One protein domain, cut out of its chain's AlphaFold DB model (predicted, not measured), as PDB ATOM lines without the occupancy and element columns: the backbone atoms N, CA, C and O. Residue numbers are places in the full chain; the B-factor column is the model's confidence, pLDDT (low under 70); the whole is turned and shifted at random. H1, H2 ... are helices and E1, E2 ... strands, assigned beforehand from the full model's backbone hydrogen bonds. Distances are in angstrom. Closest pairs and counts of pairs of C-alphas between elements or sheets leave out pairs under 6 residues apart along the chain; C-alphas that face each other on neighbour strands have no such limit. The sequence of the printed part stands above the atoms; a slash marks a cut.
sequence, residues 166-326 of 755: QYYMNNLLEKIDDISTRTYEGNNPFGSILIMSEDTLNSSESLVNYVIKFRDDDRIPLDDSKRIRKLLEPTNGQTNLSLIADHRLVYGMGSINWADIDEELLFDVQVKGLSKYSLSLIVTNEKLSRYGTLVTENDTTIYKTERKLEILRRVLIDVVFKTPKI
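What this domain is: This is residues 166 to 326 of the 755 residues of the protein "DNA integrity scanning protein DisA nucleotide-binding domain protein" of Alicyclobacillus sp. SO9 (UniProt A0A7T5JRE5). A long, strongly twisted sheet of eight strands makes the body, with H2 and H4 packed over one face of it, and a two-stranded arm reaches far out from the body: E6 and E9 lead into it and the hairpin of E7 and E8 ends it. The arm makes the longest axis, and its tip, residues 296 to 301, stands free. The printed part has 161 residues, with four named helices and ten named strands in the order H1 H2 E1 H3 E2 H4 E3 E4 E5 E6 E7 E8 E9 E10. The large sheet is mixed, in the order E2 E4 E3 E1 E5 E6 E9 E10, and the class is mixed, helices and strands. The whole is only just loose, close to compact, with a radius of gyration of the C-alphas of 18.4 A, and elongated, spanning 60 by 38 by 36 A.

Where its parts are: In the large sheet, E2 is residues 208 to 213, E4 249 to 256 (17.5 A), E3 242 to 245, E1 190 to 195, E5 266 to 273 (21.9 A), E6 276 to 287 (33.5 A), E9 308 to 320 (34.8 A) and E10 323 to 325. E7, residues 292 to 297, and E8, residues 300 to 305, form the small sheet. H1 is residues 166 to 169, from C-alpha 166 at (-30.146, 12.332, -2.700); H2 is 172 to 180, H3 198 to 203 and H4 225 to 235 (15.1 A). C-alpha 325, the end of E10, is at (-19.034, 32.506, -6.784).

How they stand to each other: E3 and E1 are parallel, with N 194 and O 243 2.8 A apart. E6 and E9 are antiparallel, with N 281 and O 314 2.8 A apart. E8 runs on into E9 at 41 degrees; in the antiparallel hairpin of E7 and E8, N 295 and O 302 are 2.8 A apart. E1, H3, E2 and E2, H4, E3 are split strand-helix-strand units, other strands lying between their two strands, with right-handed crossovers. The sheet with H2 and H4 on one face makes two layers. H2 and H4 touch, Ile 179 and Ser 225 being closest with C-alphas 4.5 A apart. H3 only grazes the sheet; H1 is not on it. Every O i to N i+4 pair is within hydrogen-bond range in H2 and H3, but 3 of 7 in H4, beside 4 of 8 O i to N i+3 pairs; H1 is too short for an i+4 pair.

The domain as a whole: The farthest C-alphas, those of Asp 299 and Phe 321, are 63.2 A apart. The printed part has no cut, and the link from E2 to H4 is long. The mean pLDDT of the printed part is 83.5; 18 residues are under 70, among them 236 to 239 and 288 to 291.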
ATOM      1  N   GLN A 166     -29.326  11.485  -3.558       78.19
ATOM      2  CA  GLN A 166     -30.146  12.332  -2.700       78.19
ATOM      3  C   GLN A 166     -29.802  13.822  -2.841       78.19
ATOM      4  O   GLN A 166     -30.710  14.656  -2.873       78.19
ATOM      5  N   TYR A 167     -28.527  14.168  -3.056       85.56
ATOM      6  CA  TYR A 167     -28.109  15.558  -3.275       85.56
ATOM      7  C   TYR A 167     -28.792  16.187  -4.497       85.56
ATOM      8  O   TYR A 167     -29.114  17.369  -4.488       85.56
ATOM      9  N   TYR A 168     -29.072  15.399  -5.537       82.50
ATOM     10  CA  TYR A 168     -29.759  15.878  -6.742       82.50
ATOM     11  C   TYR A 168     -31.278  16.020  -6.563       82.50
ATOM     12  O   TYR A 168     -31.916  16.788  -7.291       82.50
ATOM     13  N   MET A 169     -31.856  15.270  -5.621       85.94
ATOM     14  CA  MET A 169     -33.288  15.297  -5.305       85.94
ATOM     15  C   MET A 169     -33.660  16.455  -4.375       85.94
ATOM     16  O   MET A 169     -34.787  16.950  -4.423       85.94
ATOM     17  N   ASN A 170     -32.719  16.889  -3.538       91.12
ATOM     18  CA  ASN A 170     -32.879  18.037  -2.656       91.12
ATOM     19  C   ASN A 170     -32.962  19.352  -3.460       91.12
ATOM     20  O   ASN A 170     -32.318  19.504  -4.496       91.12
ATOM     21  N   ASN A 171     -33.792  20.293  -2.992       92.88
ATOM     22  CA  ASN A 171     -34.220  21.474  -3.756       92.88
ATOM     23  C   ASN A 171     -34.061  22.807  -3.001       92.88
ATOM     24  O   ASN A 171     -34.793  23.773  -3.238       92.88
ATOM     25  N   LEU A 172     -33.145  22.851  -2.029       96.06
ATOM     26  CA  LEU A 172     -32.877  24.043  -1.225       96.06
ATOM     27  C   LEU A 172     -32.410  25.227  -2.082       96.06
ATOM     28  O   LEU A 172     -32.837  26.353  -1.831       96.06
ATOM     29  N   LEU A 173     -31.590  24.971  -3.109       95.56
ATOM     30  CA  LEU A 173     -31.123  26.007  -4.034       95.56
ATOM     31  C   LEU A 173     -32.303  26.696  -4.727       95.56
ATOM     32  O   LEU A 173     -32.391  27.919  -4.718       95.56
ATOM     33  N   GLU A 174     -33.231  25.919  -5.286       95.00
ATOM     34  CA  GLU A 174     -34.393  26.427  -6.014       95.00
ATOM     35  C   GLU A 174     -35.299  27.277  -5.115       95.00
ATOM     36  O   GLU A 174     -35.758  28.338  -5.534       95.00
ATOM     37  N   LYS A 175     -35.502  26.862  -3.857       95.81
ATOM     38  CA  LYS A 175     -36.269  27.640  -2.870       95.81
ATOM     39  C   LYS A 175     -35.623  29.002  -2.593       95.81
ATOM     40  O   LYS A 175     -36.315  30.019  -2.576       95.81
ATOM     41  N   ILE A 176     -34.303  29.039  -2.399       95.88
ATOM     42  CA  ILE A 176     -33.560  30.282  -2.137       95.88
ATOM     43  C   ILE A 176     -33.528  31.179  -3.385       95.88
ATOM     44  O   ILE A 176     -33.755  32.387  -3.277       95.88
ATOM     45  N   ASP A 177     -33.324  30.601  -4.570       91.50
ATOM     46  CA  ASP A 177     -33.404  31.303  -5.855       91.50
ATOM     47  C   ASP A 177     -34.769  31.991  -6.020       91.50
ATOM     48  O   ASP A 177     -34.835  33.193  -6.312       91.50
ATOM     49  N   ASP A 178     -35.859  31.268  -5.766       93.00
ATOM     50  CA  ASP A 178     -37.220  31.794  -5.861       93.00
ATOM     51  C   ASP A 178     -37.475  32.925  -4.859       93.00
ATOM     52  O   ASP A 178     -38.133  33.905  -5.205       93.00
ATOM     53  N   ILE A 179     -36.938  32.846  -3.639       93.12
ATOM     54  CA  ILE A 179     -37.007  33.940  -2.657       93.12
ATOM     55  C   ILE A 179     -36.226  35.168  -3.156       93.12
ATOM     56  O   ILE A 179     -36.743  36.288  -3.123       93.12
ATOM     57  N   SER A 180     -35.003  34.969  -3.652       86.56
ATOM     58  CA  SER A 180     -34.086  36.050  -4.049       86.56
ATOM     59  C   SER A 180     -34.525  36.825  -5.299       86.56
ATOM     60  O   SER A 180     -34.079  37.947  -5.530       86.56
ATOM     61  N   THR A 181     -35.404  36.255  -6.124       80.94
ATOM     62  CA  THR A 181     -35.882  36.876  -7.374       80.94
ATOM     63  C   THR A 181     -37.146  37.721  -7.184       80.94
ATOM     64  O   THR A 181     -37.596  38.392  -8.115       80.94
ATOM     65  N   ARG A 182     -37.741  37.722  -5.983       80.88
ATOM     66  CA  ARG A 182     -38.977  38.465  -5.701       80.88
ATOM     67  C   ARG A 182     -38.678  39.904  -5.299       80.88
ATOM     68  O   ARG A 182     -37.992  40.165  -4.315       80.88
ATOM     69  N   THR A 183     -39.288  40.853  -5.996       72.62
ATOM     70  CA  THR A 183     -39.401  42.240  -5.530       72.62
ATOM     71  C   THR A 183     -40.651  42.406  -4.661       72.62
ATOM     72  O   THR A 183     -41.620  41.651  -4.785       72.62
ATOM     73  N   TYR A 184     -40.639  43.388  -3.760       66.56
ATOM     74  CA  TYR A 184     -41.806  43.782  -2.967       66.56
ATOM     75  C   TYR A 184     -41.906  45.301  -2.972       66.56
ATOM     76  O   TYR A 184     -40.923  45.975  -2.686       66.56
ATOM     77  N   GLU A 185     -43.064  45.829  -3.377       71.69
ATOM     78  CA  GLU A 185     -43.288  47.278  -3.539       71.69
ATOM     79  C   GLU A 185     -42.225  47.971  -4.426       71.69
ATOM     80  O   GLU A 185     -41.913  49.141  -4.253       71.69
ATOM     81  N   GLY A 186     -41.659  47.234  -5.393       58.88
ATOM     82  CA  GLY A 186     -40.593  47.718  -6.280       58.88
ATOM     83  C   GLY A 186     -39.178  47.639  -5.696       58.88
ATOM     84  O   GLY A 186     -38.219  47.808  -6.441       58.88
ATOM     85  N   ASN A 187     -39.028  47.310  -4.409       60.59
ATOM     86  CA  ASN A 187     -37.733  47.224  -3.741       60.59
ATOM     87  C   ASN A 187     -37.068  45.852  -3.915       60.59
ATOM     88  O   ASN A 187     -37.719  44.792  -3.885       60.59
ATOM     89  N   ASN A 188     -35.739  45.882  -4.033       65.81
ATOM     90  CA  ASN A 188     -34.899  44.689  -4.064       65.81
ATOM     91  C   ASN A 188     -34.990  43.916  -2.737       65.81
ATOM     92  O   ASN A 188     -35.125  44.534  -1.681       65.81
ATOM     93  N   PRO A 189     -34.946  42.573  -2.772       72.00
ATOM     94  CA  PRO A 189     -34.956  41.771  -1.557       72.00
ATOM     95  C   PRO A 189     -33.646  41.935  -0.788       72.00
ATOM     96  O   PRO A 189     -32.569  41.705  -1.331       72.00
ATOM     97  N   PHE A 190     -33.761  42.270   0.494       77.00
ATOM     98  CA  PHE A 190     -32.671  42.229   1.461       77.00
ATOM     99  C   PHE A 190     -33.158  41.522   2.721       77.00
ATOM    100  O   PHE A 190     -34.302  41.723   3.119       77.00
ATOM    101  N   GLY A 191     -32.302  40.722   3.351       84.25
ATOM    102  CA  GLY A 191     -32.614  40.102   4.636       84.25
ATOM    103  C   GLY A 191     -31.786  38.857   4.933       84.25
ATOM    104  O   GLY A 191     -31.037  38.382   4.082       84.25
ATOM    105  N   SER A 192     -31.930  38.331   6.146       90.94
ATOM    106  CA  SER A 192     -31.277  37.097   6.601       90.94
ATOM    107  C   SER A 192     -32.308  36.029   6.973       90.94
ATOM    108  O   SER A 192     -33.335  36.321   7.604       90.94
ATOM    109  N   ILE A 193     -32.012  34.791   6.574       95.44
ATOM    110  CA  ILE A 193     -32.715  33.570   6.967       95.44
ATOM    111  C   ILE A 193     -31.688  32.648   7.622       95.44
ATOM    112  O   ILE A 193     -30.753  32.192   6.968       95.44
ATOM    113  N   LEU A 194     -31.878  32.361   8.903       94.56
ATOM    114  CA  LEU A 194     -31.106  31.367   9.630       94.56
ATOM    115  C   LEU A 194     -31.773  30.003   9.477       94.56
ATOM    116  O   LEU A 194     -32.962  29.857   9.765       94.56
ATOM    117  N   ILE A 195     -30.997  29.026   9.018       95.44
ATOM    118  CA  ILE A 195     -31.435  27.659   8.754       95.44
ATOM    119  C   ILE A 195     -30.676  26.702   9.675       95.44
ATOM    120  O   ILE A 195     -29.445  26.714   9.704       95.44
ATOM    121  N   MET A 196     -31.414  25.871  10.409       93.00
ATOM    122  CA  MET A 196     -30.878  24.824  11.288       93.00
ATOM    123  C   MET A 196     -31.761  23.567  11.236       93.00
ATOM    124  O   MET A 196     -32.782  23.561  10.541       93.00
ATOM    125  N   SER A 197     -31.352  22.482  11.896       91.38
ATOM    126  CA  SER A 197     -32.117  21.230  11.852       91.38
ATOM    127  C   SER A 197     -33.469  21.360  12.570       91.38
ATOM    128  O   SER A 197     -33.630  22.175  13.486       91.38
ATOM    129  N   GLU A 198     -34.447  20.547  12.161       90.31
ATOM    130  CA  GLU A 198     -35.749  20.478  12.839       90.31
ATOM    131  C   GLU A 198     -35.577  20.045  14.306       90.31
ATOM    132  O   GLU A 198     -36.218  20.607  15.196       90.31
ATOM    133  N   ASP A 199     -34.652  19.119  14.576       87.38
ATOM    134  CA  ASP A 199     -34.335  18.685  15.936       87.38
ATOM    135  C   ASP A 199     -33.763  19.830  16.765       87.38
ATOM    136  O   ASP A 199     -34.205  20.030  17.894       87.38
ATOM    137  N   THR A 200     -32.852  20.638  16.215       86.50
ATOM    138  CA  THR A 200     -32.321  21.829  16.894       86.50
ATOM    139  C   THR A 200     -33.468  22.781  17.253       86.50
ATOM    140  O   THR A 200     -33.581  23.201  18.403       86.50
ATOM    141  N   LEU A 201     -34.387  23.063  16.321       87.25
ATOM    142  CA  LEU A 201     -35.522  23.976  16.545       87.25
ATOM    143  C   LEU A 201     -36.555  23.452  17.549       87.25
ATOM    144  O   LEU A 201     -37.196  24.253  18.234       87.25
ATOM    145  N   ASN A 202     -36.742  22.133  17.617       81.19
ATOM    146  CA  ASN A 202     -37.728  21.494  18.487       81.19
ATOM    147  C   ASN A 202     -37.167  21.141  19.874       81.19
ATOM    148  O   ASN A 202     -37.923  21.118  20.843       81.19
ATOM    149  N   SER A 203     -35.867  20.857  19.985       71.44
ATOM    150  CA  SER A 203     -35.217  20.430  21.234       71.44
ATOM    151  C   SER A 203     -34.758  21.587  22.119       71.44
ATOM    152  O   SER A 203     -34.618  21.403  23.329       71.44
ATOM    153  N   SER A 204     -34.546  22.778  21.552       58.81
ATOM    154  CA  SER A 204     -33.958  23.909  22.270       58.81
ATOM    155  C   SER A 204     -34.942  25.073  22.442       58.81
ATOM    156  O   SER A 204     -35.000  26.013  21.652       58.81
ATOM    157  N   GLU A 205     -35.694  25.070  23.549       56.25
ATOM    158  CA  GLU A 205     -36.451  26.262  23.973       56.25
ATOM    159  C   GLU A 205     -35.530  27.463  24.299       56.25
ATOM    160  O   GLU A 205     -36.019  28.588  24.386       56.25
ATOM    161  N   SER A 206     -34.207  27.258  24.441       63.47
ATOM    162  CA  SER A 206     -33.233  28.296  24.820       63.47
ATOM    163  C   SER A 206     -32.391  28.886  23.680       63.47
ATOM    164  O   SER A 206     -31.806  29.952  23.877       63.47
ATOM    165  N   LEU A 207     -32.319  28.252  22.498       83.56
ATOM    166  CA  LEU A 207     -31.411  28.690  21.425       83.56
ATOM    167  C   LEU A 207     -31.967  29.871  20.625       83.56
ATOM    168  O   LEU A 207     -31.225  30.773  20.241       83.56
ATOM    169  N   VAL A 208     -33.271  29.872  20.348       88.44
ATOM    170  CA  VAL A 208     -33.909  30.897  19.516       88.44
ATOM    171  C   VAL A 208     -34.808  31.786  20.365       88.44
ATOM    172  O   VAL A 208     -35.863  31.377  20.844       88.44
ATOM    173  N   ASN A 209     -34.443  33.062  20.451       89.12
ATOM    174  CA  ASN A 209     -35.274  34.107  21.030       89.12
ATOM    175  C   ASN A 209     -36.250  34.624  19.966       89.12
ATOM    176  O   ASN A 209     -35.953  35.581  19.238       89.12
ATOM    177  N   TYR A 210     -37.409  33.972  19.855       90.25
ATOM    178  CA  TYR A 210     -38.467  34.385  18.935       90.25
ATOM    179  C   TYR A 210     -39.068  35.729  19.353       90.25
ATOM    180  O   TYR A 210     -39.655  35.861  20.424       90.25
ATOM    181  N   VAL A 211     -38.988  36.710  18.456       91.25
ATOM    182  CA  VAL A 211     -39.766  37.951  18.561       91.25
ATOM    183  C   VAL A 211     -41.183  37.705  18.047       91.25
ATOM    184  O   VAL A 211     -42.155  38.188  18.621       91.25
ATOM    185  N   ILE A 212     -41.303  36.909  16.981       90.50
ATOM    186  CA  ILE A 212     -42.570  36.435  16.426       90.50
ATOM    187  C   ILE A 212     -42.408  34.947  16.116       90.50
ATOM    188  O   ILE A 212     -41.590  34.594  15.270       90.50
ATOM    189  N   LYS A 213     -43.191  34.077  16.760       92.25
ATOM    190  CA  LYS A 213     -43.260  32.642  16.440       92.25
ATOM    191  C   LYS A 213     -44.573  32.347  15.719       92.25
ATOM    192  O   LYS A 213     -45.634  32.792  16.160       92.25
ATOM    193  N   PHE A 214     -44.504  31.636  14.602       93.19
ATOM    194  CA  PHE A 214     -45.683  31.188  13.869       93.19
ATOM    195  C   PHE A 214     -46.303  29.973  14.554       93.19
ATOM    196  O   PHE A 214     -45.632  29.235  15.276       93.19
ATOM    197  N   ARG A 215     -47.612  29.797  14.362       90.62
ATOM    198  CA  ARG A 215     -48.336  28.653  14.922       90.62
ATOM    199  C   ARG A 215     -47.886  27.378  14.222       90.62
ATOM    200  O   ARG A 215     -47.588  27.416  13.031       90.62
ATOM    201  N   ASP A 216     -47.864  26.265  14.946       85.75
ATOM    202  CA  ASP A 216     -47.363  24.989  14.419       85.75
ATOM    203  C   ASP A 216     -48.139  24.505  13.182       85.75
ATOM    204  O   ASP A 216     -47.552  23.904  12.286       85.75
ATOM    205  N   ASP A 217     -49.431  24.831  13.090       89.19
ATOM    206  CA  ASP A 217     -50.327  24.512  11.975       89.19
ATOM    207  C   ASP A 217     -50.294  25.525  10.812       89.19
ATOM    208  O   ASP A 217     -50.877  25.256   9.762       89.19
ATOM    209  N   ASP A 218     -49.603  26.661  10.964       91.50
ATOM    210  CA  ASP A 218     -49.536  27.756   9.975       91.50
ATOM    211  C   ASP A 218     -48.092  28.251   9.745       91.50
ATOM    212  O   ASP A 218     -47.846  29.410   9.394       91.50
ATOM    213  N   ARG A 219     -47.101  27.372   9.960       93.94
ATOM    214  CA  ARG A 219     -45.702  27.633   9.577       93.94
ATOM    215  C   ARG A 219     -45.614  27.819   8.063       93.94
ATOM    216  O   ARG A 219     -46.310  27.153   7.297       93.94
ATOM    217  N   ILE A 220     -44.744  28.722   7.616       96.69
ATOM    218  CA  ILE A 220     -44.679  29.108   6.201       96.69
ATOM    219  C   ILE A 220     -43.733  28.156   5.461       96.69
ATOM    220  O   ILE A 220     -42.566  28.081   5.838       96.69
ATOM    221  N   PRO A 221     -44.177  27.462   4.401       96.56
ATOM    222  CA  PRO A 221     -43.289  26.659   3.570       96.56
ATOM    223  C   PRO A 221     -42.164  27.492   2.950       96.56
ATOM    224  O   PRO A 221     -42.399  28.606   2.481       96.56
ATOM    225  N   LEU A 222     -40.942  26.959   2.931       94.81
ATOM    226  CA  LEU A 222     -39.756  27.653   2.418       94.81
ATOM    227  C   LEU A 222     -39.852  27.938   0.901       94.81
ATOM    228  O   LEU A 222     -39.166  28.816   0.393       94.81
ATOM    229  N   ASP A 223     -40.728  27.235   0.181       94.44
ATOM    230  CA  ASP A 223     -41.081  27.487  -1.220       94.44
ATOM    231  C   ASP A 223     -42.155  28.585  -1.411       94.44
ATOM    232  O   ASP A 223     -42.347  29.068  -2.532       94.44
ATOM    233  N   ASP A 224     -42.803  29.086  -0.347       95.56
ATOM    234  CA  ASP A 224     -43.677  30.271  -0.407       95.56
ATOM    235  C   ASP A 224     -42.852  31.573  -0.434       95.56
ATOM    236  O   ASP A 224     -42.892  32.428   0.460       95.56
ATOM    237  N   SER A 225     -42.119  31.746  -1.536       93.38
ATOM    238  CA  SER A 225     -41.289  32.926  -1.809       93.38
ATOM    239  C   SER A 225     -42.060  34.245  -1.687       93.38
ATOM    240  O   SER A 225     -41.483  35.267  -1.322       93.38
ATOM    241  N   LYS A 226     -43.376  34.247  -1.944       90.81
ATOM    242  CA  LYS A 226     -44.212  35.455  -1.872       90.81
ATOM    243  C   LYS A 226     -44.426  35.917  -0.434       90.81
ATOM    244  O   LYS A 226     -44.339  37.119  -0.182       90.81
ATOM    245  N   ARG A 227     -44.740  35.008   0.496       92.62
ATOM    246  CA  ARG A 227     -44.902  35.358   1.918       92.62
ATOM    247  C   ARG A 227     -43.557  35.673   2.557       92.62
ATOM    248  O   ARG A 227     -43.442  36.704   3.216       92.62
ATOM    249  N   ILE A 228     -42.543  34.848   2.299       94.44
ATOM    250  CA  ILE A 228     -41.194  35.022   2.857       94.44
ATOM    251  C   ILE A 228     -40.612  36.371   2.453       94.44
ATOM    252  O   ILE A 228     -40.110  37.102   3.303       94.44
ATOM    253  N   ARG A 229     -40.768  36.766   1.184       87.88
ATOM    254  CA  ARG A 229     -40.287  38.060   0.699       87.88
ATOM    255  C   ARG A 229     -40.799  39.236   1.530       87.88
ATOM    256  O   ARG A 229     -40.023  40.146   1.800       87.88
ATOM    257  N   LYS A 230     -42.070  39.232   1.941       89.75
ATOM    258  CA  LYS A 230     -42.642  40.308   2.775       89.75
ATOM    259  C   LYS A 230     -41.988  40.369   4.153       89.75
ATOM    260  O   LYS A 230     -41.817  41.447   4.709       89.75
ATOM    261  N   LEU A 231     -41.635  39.207   4.693       90.94
ATOM    262  CA  LEU A 231     -41.082  39.054   6.035       90.94
ATOM    263  C   LEU A 231     -39.563  39.275   6.096       90.94
ATOM    264  O   LEU A 231     -39.032  39.413   7.192       90.94
ATOM    265  N   LEU A 232     -38.879  39.340   4.949       87.12
ATOM    266  CA  LEU A 232     -37.450  39.664   4.863       87.12
ATOM    267  C   LEU A 232     -37.141  41.153   5.082       87.12
ATOM    268  O   LEU A 232     -36.084  41.483   5.603       87.12
ATOM    269  N   GLU A 233     -38.062  42.060   4.744       81.25
ATOM    270  CA  GLU A 233     -37.874  43.515   4.912       81.25
ATOM    271  C   GLU A 233     -37.345  43.944   6.301       81.25
ATOM    272  O   GLU A 233     -36.382  44.720   6.368       81.25
ATOM    273  N   PRO A 234     -37.909  43.449   7.424       80.75
ATOM    274  CA  PRO A 234     -37.421  43.793   8.757       80.75
ATOM    275  C   PRO A 234     -36.115  43.092   9.161       80.75
ATOM    276  O   PRO A 234     -35.576  43.450  10.205       80.75
ATOM    277  N   THR A 235     -35.594  42.133   8.382       80.56
ATOM    278  CA  THR A 235     -34.384  41.344   8.705       80.56
ATOM    279  C   THR A 235     -33.123  41.861   8.004       80.56
ATOM    280  O   THR A 235     -32.145  41.139   7.814       80.56
ATOM    281  N   ASN A 236     -33.116  43.140   7.614       64.25
ATOM    282  CA  ASN A 236     -32.084  43.780   6.787       64.25
ATOM    283  C   ASN A 236     -30.723  44.048   7.484       64.25
ATOM    284  O   ASN A 236     -29.982  44.941   7.070       64.25
ATOM    285  N   GLY A 237     -30.380  43.294   8.534       57.91
ATOM    286  CA  GLY A 237     -29.083  43.327   9.225       57.91
ATOM    287  C   GLY A 237     -28.852  44.511  10.173       57.91
ATOM    288  O   GLY A 237     -27.841  44.541  10.867       57.91
ATOM    289  N   GLN A 238     -29.765  45.488  10.225       54.00
ATOM    290  CA  GLN A 238     -29.704  46.613  11.178       54.00
ATOM    291  C   GLN A 238     -30.363  46.283  12.518       54.00
ATOM    292  O   GLN A 238     -30.044  46.861  13.554       54.00
ATOM    293  N   THR A 239     -31.297  45.350  12.475       56.00
ATOM    294  CA  THR A 239     -31.948  44.714  13.604       56.00
ATOM    295  C   THR A 239     -31.289  43.335  13.706       56.00
ATOM    296  O   THR A 239     -31.119  42.669  12.689       56.00
ATOM    297  N   ASN A 240     -30.867  42.872  14.884       71.88
ATOM    298  CA  ASN A 240     -30.325  41.508  15.050       71.88
ATOM    299  C   ASN A 240     -31.425  40.425  14.888       71.88
ATOM    300  O   ASN A 240     -31.457  39.454  15.639       71.88
ATOM    301  N   LEU A 241     -32.374  40.627  13.970       86.88
ATOM    302  CA  LEU A 241     -33.482  39.741  13.658       86.88
ATOM    303  C   LEU A 241     -33.243  39.054  12.315       86.88
ATOM    304  O   LEU A 241     -32.982  39.709  11.307       86.88
ATOM    305  N   SER A 242     -33.462  37.746  12.304       92.81
ATOM    306  CA  SER A 242     -33.483  36.909  11.108       92.81
ATOM    307  C   SER A 242     -34.776  36.100  11.060       92.81
ATOM    308  O   SER A 242     -35.423  35.871  12.090       92.81
ATOM    309  N   LEU A 243     -35.165  35.651   9.866       95.69
ATOM    310  CA  LEU A 243     -36.157  34.582   9.754       95.69
ATOM    311  C   LEU A 243     -35.527  33.280  10.239       95.69
ATOM    312  O   LEU A 243     -34.375  33.009   9.922       95.69
ATOM    313  N   ILE A 244     -36.273  32.496  11.007       95.00
ATOM    314  CA  ILE A 244     -35.812  31.226  11.570       95.00
ATOM    315  C   ILE A 244     -36.513  30.101  10.822       95.00
ATOM    316  O   ILE A 244     -37.747  30.075  10.774       95.00
ATOM    317  N   ALA A 245     -35.744  29.196  10.230       95.75
ATOM    318  CA  ALA A 245     -36.258  28.135   9.379       95.75
ATOM    319  C   ALA A 245     -35.489  26.818   9.555       95.75
ATOM    320  O   ALA A 245     -34.350  26.802  10.016       95.75
ATOM    321  N   ASP A 246     -36.115  25.724   9.133       94.44
ATOM    322  CA  ASP A 246     -35.412  24.508   8.720       94.44
ATOM    323  C   ASP A 246     -35.367  24.433   7.178       94.44
ATOM    324  O   ASP A 246     -35.649  25.404   6.469       94.44
ATOM    325  N   HIS A 247     -35.015  23.273   6.621       94.06
ATOM    326  CA  HIS A 247     -34.953  23.070   5.168       94.06
ATOM    327  C   HIS A 247     -36.333  23.039   4.450       94.06
ATOM    328  O   HIS A 247     -36.408  22.946   3.212       94.06
ATOM    329  N   ARG A 248     -37.445  23.080   5.196       94.62
ATOM    330  CA  ARG A 248     -38.841  22.955   4.733       94.62
ATOM    331  C   ARG A 248     -39.719  24.139   5.117       94.62
ATOM    332  O   ARG A 248     -40.533  24.538   4.291       94.62
ATOM    333  N   LEU A 249     -39.617  24.639   6.341       95.88
ATOM    334  CA  LEU A 249     -40.573  25.534   6.983       95.88
ATOM    335  C   LEU A 249     -39.858  26.696   7.676       95.88
ATOM    336  O   LEU A 249     -38.812  26.531   8.295       95.88
ATOM    337  N   VAL A 250     -40.485  27.867   7.640       96.44
ATOM    338  CA  VAL A 250     -40.139  29.039   8.446       96.44
ATOM    339  C   VAL A 250     -41.004  29.035   9.705       96.44
ATOM    340  O   VAL A 250     -42.234  28.991   9.630       96.44
ATOM    341  N   TYR A 251     -40.352  29.103  10.862       94.75
ATOM    342  CA  TYR A 251     -40.945  28.991  12.198       94.75
ATOM    343  C   TYR A 251     -41.299  30.357  12.777       94.75
ATOM    344  O   TYR A 251     -42.145  30.457  13.663       94.75
ATOM    345  N   GLY A 252     -40.650  31.416  12.300       93.44
ATOM    346  CA  GLY A 252     -40.866  32.761  12.802       93.44
ATOM    347  C   GLY A 252     -39.701  33.693  12.509       93.44
ATOM    348  O   GLY A 252     -38.920  33.477  11.585       93.44
ATOM    349  N   MET A 253     -39.590  34.733  13.326       92.88
ATOM    350  CA  MET A 253     -38.546  35.745  13.275       92.88
ATOM    351  C   MET A 253     -37.991  35.965  14.679       92.88
ATOM    352  O   MET A 253     -38.748  36.104  15.646       92.88
ATOM    353  N   GLY A 254     -36.671  36.006  14.803       91.56
ATOM    354  CA  GLY A 254     -36.020  36.069  16.103       91.56
ATOM    355  C   GLY A 254     -34.523  36.299  16.016       91.56
ATOM    356  O   GLY A 254     -33.981  36.600  14.954       91.56
ATOM    357  N   SER A 255     -33.875  36.163  17.166       89.31
ATOM    358  CA  SER A 255     -32.423  36.237  17.323       89.31
ATOM    359  C   SER A 255     -31.898  34.958  17.972       89.31
ATOM    360  O   SER A 255     -32.665  34.229  18.603       89.31
ATOM    361  N   ILE A 256     -30.603  34.685  17.828       88.38
ATOM    362  CA  ILE A 256     -29.975  33.509  18.435       88.38
ATOM    363  C   ILE A 256     -29.404  33.857  19.808       88.38
ATOM    364  O   ILE A 256     -28.776  34.902  19.997       88.38
ATOM    365  N   ASN A 257     -29.608  32.961  20.765       86.56
ATOM    366  CA  ASN A 257     -28.881  32.924  22.016       86.56
ATOM    367  C   ASN A 257     -27.505  32.288  21.779       86.56
ATOM    368  O   ASN A 257     -27.336  31.071  21.810       86.56
ATOM    369  N   TRP A 258     -26.508  33.134  21.528       84.69
ATOM    370  CA  TRP A 258     -25.155  32.710  21.156       84.69
ATOM    371  C   TRP A 258     -24.439  31.852  22.209       84.69
ATOM    372  O   TRP A 258     -23.443  31.219  21.877       84.69
ATOM    373  N   ALA A 259     -24.920  31.826  23.457       77.19
ATOM    374  CA  ALA A 259     -24.346  31.003  24.519       77.19
ATOM    375  C   ALA A 259     -24.556  29.493  24.300       77.19
ATOM    376  O   ALA A 259     -23.735  28.709  24.778       77.19
ATOM    377  N   ASP A 260     -25.601  29.118  23.552       74.62
ATOM    378  CA  ASP A 260     -26.105  27.743  23.444       74.62
ATOM    379  C   ASP A 260     -25.867  27.115  22.053       74.62
ATOM    380  O   ASP A 260     -26.392  26.048  21.762       74.62
ATOM    381  N   ILE A 261     -25.094  27.767  21.174       76.12
ATOM    382  CA  ILE A 261     -24.869  27.322  19.782       76.12
ATOM    383  C   ILE A 261     -24.001  26.061  19.657       76.12
ATOM    384  O   ILE A 261     -23.938  25.491  18.572       76.12
ATOM    385  N   ASP A 262     -23.268  25.687  20.706       69.44
ATOM    386  CA  ASP A 262     -22.069  24.854  20.573       69.44
ATOM    387  C   ASP A 262     -22.315  23.547  19.797       69.44
ATOM    388  O   ASP A 262     -23.279  22.825  20.038       69.44
ATOM    389  N   GLU A 263     -21.430  23.282  18.836       73.56
ATOM    390  CA  GLU A 263     -21.463  22.180  17.863       73.56
ATOM    391  C   GLU A 263     -22.628  22.139  16.842       73.56
ATOM    392  O   GLU A 263     -22.529  21.376  15.872       73.56
ATOM    393  N   GLU A 264     -23.673  22.963  16.970       83.31
ATOM    394  CA  GLU A 264     -24.837  22.971  16.066       83.31
ATOM    395  C   GLU A 264     -24.519  23.586  14.687       83.31
ATOM    396  O   GLU A 264     -23.785  24.572  14.556       83.31
ATOM    397  N   LEU A 265     -25.105  23.024  13.623       88.62
ATOM    398  CA  LEU A 265     -24.985  23.581  12.272       88.62
ATOM    399  C   LEU A 265     -25.979  24.724  12.063       88.62
ATOM    400  O   LEU A 265     -27.161  24.511  11.797       88.62
ATOM    401  N   LEU A 266     -25.460  25.949  12.133       91.75
ATOM    402  CA  LEU A 266     -26.206  27.166  11.844       91.75
ATOM    403  C   LEU A 266     -25.777  27.760  10.501       91.75
ATOM    404  O   LEU A 266     -24.692  28.335  10.376       91.75
ATOM    405  N   PHE A 267     -26.657  27.668   9.506       94.75
ATOM    406  CA  PHE A 267     -26.455  28.304   8.210       94.75
ATOM    407  C   PHE A 267     -27.194  29.639   8.133       94.75
ATOM    408  O   PHE A 267     -28.326  29.765   8.591       94.75
ATOM    409  N   ASP A 268     -26.569  30.635   7.515       93.50
ATOM    410  CA  ASP A 268     -27.167  31.939   7.243       93.50
ATOM    411  C   ASP A 268     -27.269  32.156   5.735       93.50
ATOM    412  O   ASP A 268     -26.256  32.207   5.029       93.50
ATOM    413  N   VAL A 269     -28.502  32.278   5.249       94.94
ATOM    414  CA  VAL A 269     -28.818  32.699   3.887       94.94
ATOM    415  C   VAL A 269     -29.102  34.193   3.915       94.94
ATOM    416  O   VAL A 269     -30.186  34.642   4.294       94.94
ATOM    417  N   GLN A 270     -28.119  34.969   3.474       89.38
ATOM    418  CA  GLN A 270     -28.233  36.417   3.384       89.38
ATOM    419  C   GLN A 270     -28.601  36.817   1.957       89.38
ATOM    420  O   GLN A 270     -27.787  36.692   1.044       89.38
ATOM    421  N   VAL A 271     -29.812  37.334   1.763       84.75
ATOM    422  CA  VAL A 271     -30.237  37.932   0.494       84.75
ATOM    423  C   VAL A 271     -29.725  39.369   0.455       84.75
ATOM    424  O   VAL A 271     -30.037  40.178   1.331       84.75
ATOM    425  N   LYS A 272     -28.895  39.670  -0.544       74.00
ATOM    426  CA  LYS A 272     -28.158  40.937  -0.699       74.00
ATOM    427  C   LYS A 272     -28.679  41.774  -1.874       74.00
ATOM    428  O   LYS A 272     -28.053  42.759  -2.248       74.00
ATOM    429  N   GLY A 273     -29.768  41.354  -2.507       66.88
ATOM    430  CA  GLY A 273     -30.360  42.025  -3.655       66.88
ATOM    431  C   GLY A 273     -31.067  41.055  -4.592       66.88
ATOM    432  O   GLY A 273     -31.172  39.854  -4.333       66.88
ATOM    433  N   LEU A 274     -31.552  41.587  -5.716       70.44
ATOM    434  CA  LEU A 274     -32.272  40.799  -6.710       70.44
ATOM    435  C   LEU A 274     -31.367  39.706  -7.294       70.44
ATOM    436  O   LEU A 274     -30.346  40.001  -7.908       70.44
ATOM    437  N   SER A 275     -31.767  38.445  -7.124       75.88
ATOM    438  CA  SER A 275     -30.997  37.261  -7.538       75.88
ATOM    439  C   SER A 275     -29.568  37.224  -6.973       75.88
ATOM    440  O   SER A 275     -28.677  36.655  -7.605       75.88
ATOM    441  N   LYS A 276     -29.342  37.855  -5.811       78.50
ATOM    442  CA  LYS A 276     -28.042  37.939  -5.138       78.50
ATOM    443  C   LYS A 276     -28.178  37.478  -3.692       78.50
ATOM    444  O   LYS A 276     -28.882  38.108  -2.902       78.50
ATOM    445  N   TYR A 277     -27.487  36.407  -3.325       87.00
ATOM    446  CA  TYR A 277     -27.467  35.911  -1.951       87.00
ATOM    447  C   TYR A 277     -26.168  35.177  -1.629       87.00
ATOM    448  O   TYR A 277     -25.419  34.792  -2.522       87.00
ATOM    449  N   SER A 278     -25.911  34.979  -0.341       89.31
ATOM    450  CA  SER A 278     -24.789  34.182   0.150       89.31
ATOM    451  C   SER A 278     -25.255  33.160   1.165       89.31
ATOM    452  O   SER A 278     -26.054  33.496   2.039       89.31
ATOM    453  N   LEU A 279     -24.697  31.960   1.092       94.75
ATOM    454  CA  LEU A 279     -24.812  30.948   2.130       94.75
ATOM    455  C   LEU A 279     -23.539  30.974   2.977       94.75
ATOM    456  O   LEU A 279     -22.431  30.872   2.448       94.75
ATOM    457  N   SER A 280     -23.697  31.108   4.288       92.38
ATOM    458  CA  SER A 280     -22.591  31.126   5.247       92.38
ATOM    459  C   SER A 280     -22.803  30.118   6.367       92.38
ATOM    460  O   SER A 280     -23.939  29.867   6.757       92.38
ATOM    461  N   LEU A 281     -21.714  29.599   6.927       90.94
ATOM    462  CA  LEU A 281     -21.718  28.886   8.202       90.94
ATOM    463  C   LEU A 281     -21.420  29.878   9.327       90.94
ATOM    464  O   LEU A 281     -20.425  30.608   9.266       90.94
ATOM    465  N   ILE A 282     -22.252  29.890  10.362       88.62
ATOM    466  CA  ILE A 282     -21.982  30.653  11.575       88.62
ATOM    467  C   ILE A 282     -21.221  29.767  12.557       88.62
ATOM    468  O   ILE A 282     -21.661  28.670  12.884       88.62
ATOM    469  N   VAL A 283     -20.079  30.255  13.036       84.06
ATOM    470  CA  VAL A 283     -19.278  29.597  14.075       84.06
ATOM    471  C   VAL A 283     -18.971  30.585  15.193       84.06
ATOM    472  O   VAL A 283     -18.880  31.792  14.960       84.06
ATOM    473  N   THR A 284     -18.796  30.086  16.414       83.81
ATOM    474  CA  THR A 284     -18.387  30.913  17.553       83.81
ATOM    475  C   THR A 284     -16.992  30.515  18.016       83.81
ATOM    476  O   THR A 284     -16.657  29.337  18.078       83.81
ATOM    477  N   ASN A 285     -16.162  31.512  18.318       79.56
ATOM    478  CA  ASN A 285     -14.847  31.319  18.917       79.56
ATOM    479  C   ASN A 285     -14.829  31.951  20.306       79.56
ATOM    480  O   ASN A 285     -15.097  33.144  20.461       79.56
ATOM    481  N   GLU A 286     -14.457  31.180  21.319       78.19
ATOM    482  CA  GLU A 286     -14.315  31.697  22.675       78.19
ATOM    483  C   GLU A 286     -12.932  32.325  22.888       78.19
ATOM    484  O   GLU A 286     -11.896  31.698  22.663       78.19
ATOM    485  N   LYS A 287     -12.904  33.576  23.359       76.81
ATOM    486  CA  LYS A 287     -11.684  34.228  23.845       76.81
ATOM    487  C   LYS A 287     -11.653  34.146  25.367       76.81
ATOM    488  O   LYS A 287     -12.520  34.705  26.036       76.81
ATOM    489  N   LEU A 288     -10.624  33.485  25.901       62.69
ATOM    490  CA  LEU A 288     -10.393  33.362  27.342       62.69
ATOM    491  C   LEU A 288     -10.276  34.750  27.989       62.69
ATOM    492  O   LEU A 288      -9.325  35.492  27.724       62.69
ATOM    493  N   SER A 289     -11.219  35.087  28.868       64.88
ATOM    494  CA  SER A 289     -11.077  36.231  29.766       64.88
ATOM    495  C   SER A 289     -10.186  35.840  30.944       64.88
ATOM    496  O   SER A 289     -10.437  34.845  31.621       64.88
ATOM    497  N   ARG A 290      -9.120  36.608  31.195       62.62
ATOM    498  CA  ARG A 290      -8.178  36.360  32.307       62.62
ATOM    499  C   ARG A 290      -8.645  36.940  33.648       62.62
ATOM    500  O   ARG A 290      -7.923  36.829  34.634       62.62
ATOM    501  N   TYR A 291      -9.824  37.556  33.690       62.91
ATOM    502  CA  TYR A 291     -10.329  38.276  34.855       62.91
ATOM    503  C   TYR A 291     -11.715  37.752  35.248       62.91
ATOM    504  O   TYR A 291     -12.583  37.557  34.398       62.91
ATOM    505  N   GLY A 292     -11.915  37.525  36.546       76.25
ATOM    506  CA  GLY A 292     -13.189  37.126  37.136       76.25
ATOM    507  C   GLY A 292     -13.368  37.745  38.519       76.25
ATOM    508  O   GLY A 292     -12.411  38.234  39.119       76.25
ATOM    509  N   THR A 293     -14.600  37.756  39.019       82.00
ATOM    510  CA  THR A 293     -14.947  38.322  40.329       82.00
ATOM    511  C   THR A 293     -15.511  37.252  41.255       82.00
ATOM    512  O   THR A 293     -16.339  36.438  40.855       82.00
ATOM    513  N   LEU A 294     -15.057  37.255  42.509       80.38
ATOM    514  CA  LEU A 294     -15.649  36.457  43.581       80.38
ATOM    515  C   LEU A 294     -16.858  37.208  44.135       80.38
ATOM    516  O   LEU A 294     -16.718  38.326  44.626       80.38
ATOM    517  N   VAL A 295     -18.032  36.593  44.062       84.12
ATOM    518  CA  VAL A 295     -19.276  37.127  44.618       84.12
ATOM    519  C   VAL A 295     -19.846  36.106  45.591       84.12
ATOM    520  O   VAL A 295     -19.992  34.936  45.244       84.12
ATOM    521  N   THR A 296     -20.168  36.534  46.812       71.56
ATOM    522  CA  THR A 296     -20.820  35.678  47.809       71.56
ATOM    523  C   THR A 296     -22.312  36.000  47.839       71.56
ATOM    524  O   THR A 296     -22.703  37.092  48.245       71.56
ATOM    525  N   GLU A 297     -23.145  35.061  47.400       79.62
ATOM    526  CA  GLU A 297     -24.610  35.152  47.424       79.62
ATOM    527  C   GLU A 297     -25.159  33.944  48.202       79.62
ATOM    528  O   GLU A 297     -24.772  32.809  47.933       79.62
ATOM    529  N   ASN A 298     -26.044  34.178  49.182       66.88
ATOM    530  CA  ASN A 298     -26.701  33.140  49.999       66.88
ATOM    531  C   ASN A 298     -25.738  32.053  50.533       66.88
ATOM    532  O   ASN A 298     -25.904  30.876  50.221       66.88
ATOM    533  N   ASP A 299     -24.695  32.447  51.277       77.38
ATOM    534  CA  ASP A 299     -23.640  31.559  51.814       77.38
ATOM    535  C   ASP A 299     -22.853  30.741  50.765       77.38
ATOM    536  O   ASP A 299     -22.066  29.857  51.108       77.38
ATOM    537  N   THR A 300     -22.991  31.072  49.477       71.62
ATOM    538  CA  THR A 300     -22.313  30.390  48.371       71.62
ATOM    539  C   THR A 300     -21.316  31.341  47.710       71.62
ATOM    540  O   THR A 300     -21.662  32.453  47.317       71.62
ATOM    541  N   THR A 301     -20.052  30.924  47.592       81.06
ATOM    542  CA  THR A 301     -19.006  31.718  46.927       81.06
ATOM    543  C   THR A 301     -18.946  31.352  45.447       81.06
ATOM    544  O   THR A 301     -18.628  30.218  45.101       81.06
ATOM    545  N   ILE A 302     -19.256  32.311  44.576       86.75
ATOM    546  CA  ILE A 302     -19.358  32.141  43.125       86.75
ATOM    547  C   ILE A 302     -18.224  32.920  42.455       86.75
ATOM    548  O   ILE A 302     -18.060  34.115  42.697       86.75
ATOM    549  N   TYR A 303     -17.455  32.262  41.587       80.94
ATOM    550  CA  TYR A 303     -16.477  32.925  40.722       80.94
ATOM    551  C   TYR A 303     -17.132  33.252  39.376       80.94
ATOM    552  O   TYR A 303     -17.391  32.354  38.577       80.94
ATOM    553  N   LYS A 304     -17.449  34.527  39.135       80.31
ATOM    554  CA  LYS A 304     -18.073  35.008  37.895       80.31
ATOM    555  C   LYS A 304     -16.986  35.414  36.895       80.31
ATOM    556  O   LYS A 304     -16.196  36.312  37.183       80.31
ATOM    557  N   THR A 305     -16.965  34.793  35.718       78.12
ATOM    558  CA  THR A 305     -16.079  35.150  34.596       78.12
ATOM    559  C   THR A 305     -16.897  35.593  33.393       78.12
ATOM    560  O   THR A 305     -17.911  34.973  33.074       78.12
ATOM    561  N   GLU A 306     -16.450  36.632  32.693       77.69
ATOM    562  CA  GLU A 306     -17.074  37.044  31.434       77.69
ATOM    563  C   GLU A 306     -16.641  36.116  30.293       77.69
ATOM    564  O   GLU A 306     -15.446  35.957  30.031       77.69
ATOM    565  N   ARG A 307     -17.612  35.518  29.595       77.12
ATOM    566  CA  ARG A 307     -17.372  34.710  28.394       77.12
ATOM    567  C   ARG A 307     -17.447  35.615  27.166       77.12
ATOM    568  O   ARG A 307     -18.508  36.156  26.863       77.12
ATOM    569  N   LYS A 308     -16.329  35.799  26.457       79.38
ATOM    570  CA  LYS A 308     -16.293  36.598  25.224       79.38
ATOM    571  C   LYS A 308     -16.362  35.680  24.010       79.38
ATOM    572  O   LYS A 308     -15.357  35.082  23.630       79.38
ATOM    573  N   LEU A 309     -17.542  35.601  23.402       80.25
ATOM    574  CA  LEU A 309     -17.774  34.846  22.171       80.25
ATOM    575  C   LEU A 309     -17.629  35.766  20.955       80.25
ATOM    576  O   LEU A 309     -18.289  36.798  20.852       80.25
ATOM    577  N   GLU A 310     -16.742  35.397  20.040       81.25
ATOM    578  CA  GLU A 310     -16.590  36.025  18.732       81.25
ATOM    579  C   GLU A 310     -17.421  35.244  17.713       81.25
ATOM    580  O   GLU A 310     -17.157  34.069  17.463       81.25
ATOM    581  N   ILE A 311     -18.440  35.893  17.148       83.19
ATOM    582  CA  ILE A 311     -19.319  35.297  16.138       83.19
ATOM    583  C   ILE A 311     -18.680  35.524  14.772       83.19
ATOM    584  O   ILE A 311     -18.515  36.664  14.335       83.19
ATOM    585  N   LEU A 312     -18.324  34.436  14.100       80.31
ATOM    586  CA  LEU A 312     -17.720  34.456  12.778       80.31
ATOM    587  C   LEU A 312     -18.717  33.910  11.762       80.31
ATOM    588  O   LEU A 312     -19.243  32.808  11.911       80.31
ATOM    589  N   ARG A 313     -18.941  34.677  10.698       82.44
ATOM    590  CA  ARG A 313     -19.714  34.250   9.533       82.44
ATOM    591  C   ARG A 313     -18.730  33.828   8.447       82.44
ATOM    592  O   ARG A 313     -18.036  34.676   7.903       82.44
ATOM    593  N   ARG A 314     -18.652  32.531   8.158       86.06
ATOM    594  CA  ARG A 314     -17.794  31.981   7.102       86.06
ATOM    595  C   ARG A 314     -18.610  31.805   5.832       86.06
ATOM    596  O   ARG A 314     -19.459  30.914   5.785       86.06
ATOM    597  N   VAL A 315     -18.379  32.643   4.825       86.75
ATOM    598  CA  VAL A 315     -19.079  32.523   3.541       86.75
ATOM    599  C   VAL A 315     -18.646  31.229   2.856       86.75
ATOM    600  O   VAL A 315     -17.461  30.989   2.639       86.75
ATOM    601  N   LEU A 316     -19.620  30.382   2.535       91.94
ATOM    602  CA  LEU A 316     -19.390  29.109   1.859       91.94
ATOM    603  C   LEU A 316     -19.508  29.262   0.340       91.94
ATOM    604  O   LEU A 316     -18.693  28.724  -0.408       91.94
ATOM    605  N   ILE A 317     -20.532  29.996  -0.104       91.88
ATOM    606  CA  ILE A 317     -20.825  30.250  -1.515       91.88
ATOM    607  C   ILE A 317     -21.668  31.527  -1.662       91.88
ATOM    608  O   ILE A 317     -22.638  31.735  -0.928       91.88
ATOM    609  N   ASP A 318     -21.316  32.374  -2.626       86.69
ATOM    610  CA  ASP A 318     -22.158  33.470  -3.113       86.69
ATOM    611  C   ASP A 318     -22.850  33.031  -4.408       86.69
ATOM    612  O   ASP A 318     -22.273  32.319  -5.228       86.69
ATOM    613  N   VAL A 319     -24.082  33.476  -4.637       84.62
ATOM    614  CA  VAL A 319     -24.805  33.243  -5.889       84.62
ATOM    615  C   VAL A 319     -25.317  34.574  -6.416       84.62
ATOM    616  O   VAL A 319     -26.025  35.307  -5.728       84.62
ATOM    617  N   VAL A 320     -24.949  34.882  -7.660       76.06
ATOM    618  CA  VAL A 320     -25.335  36.110  -8.361       76.06
ATOM    619  C   VAL A 320     -25.931  35.722  -9.706       76.06
ATOM    620  O   VAL A 320     -25.243  35.139 -10.539       76.06
ATOM    621  N   PHE A 321     -27.220  35.993  -9.916       72.81
ATOM    622  CA  PHE A 321     -27.966  35.582 -11.114       72.81
ATOM    623  C   PHE A 321     -27.726  34.102 -11.465       72.81
ATOM    624  O   PHE A 321     -27.311  33.766 -12.577       72.81
ATOM    625  N   LYS A 322     -27.938  33.215 -10.479       79.50
ATOM    626  CA  LYS A 322     -27.725  31.755 -10.578       79.50
ATOM    627  C   LYS A 322     -26.291  31.331 -10.906       79.50
ATOM    628  O   LYS A 322     -26.046  30.185 -11.275       79.50
ATOM    629  N   THR A 323     -25.339  32.253 -10.822       77.62
ATOM    630  CA  THR A 323     -23.926  31.981 -11.068       77.62
ATOM    631  C   THR A 323     -23.219  31.887  -9.722       77.62
ATOM    632  O   THR A 323     -23.188  32.890  -9.002       77.62
ATOM    633  N   PRO A 324     -22.691  30.707  -9.353       87.19
ATOM    634  CA  PRO A 324     -22.030  30.524  -8.075       87.19
ATOM    635  C   PRO A 324     -20.639  31.147  -8.102       87.19
ATOM    636  O   PRO A 324     -19.936  31.102  -9.116       87.19
ATOM    637  N   LYS A 325     -20.254  31.736  -6.979       80.19
ATOM    638  CA  LYS A 325     -19.034  32.506  -6.784       80.19
ATOM    639  C   LYS A 325     -18.456  32.199  -5.407       80.19
ATOM    640  O   LYS A 325     -19.174  31.819  -4.484       80.19
ATOM    641  N   ILE A 326     -17.147  32.365  -5.286       76.44
ATOM    642  CA  ILE A 326     -16.417  32.192  -4.032       76.44
ATOM    643  C   ILE A 326     -15.733  33.525  -3.749       76.44
ATOM    644  O   ILE A 326     -14.868  33.934  -4.517       76.44
TER     645      ILE A 326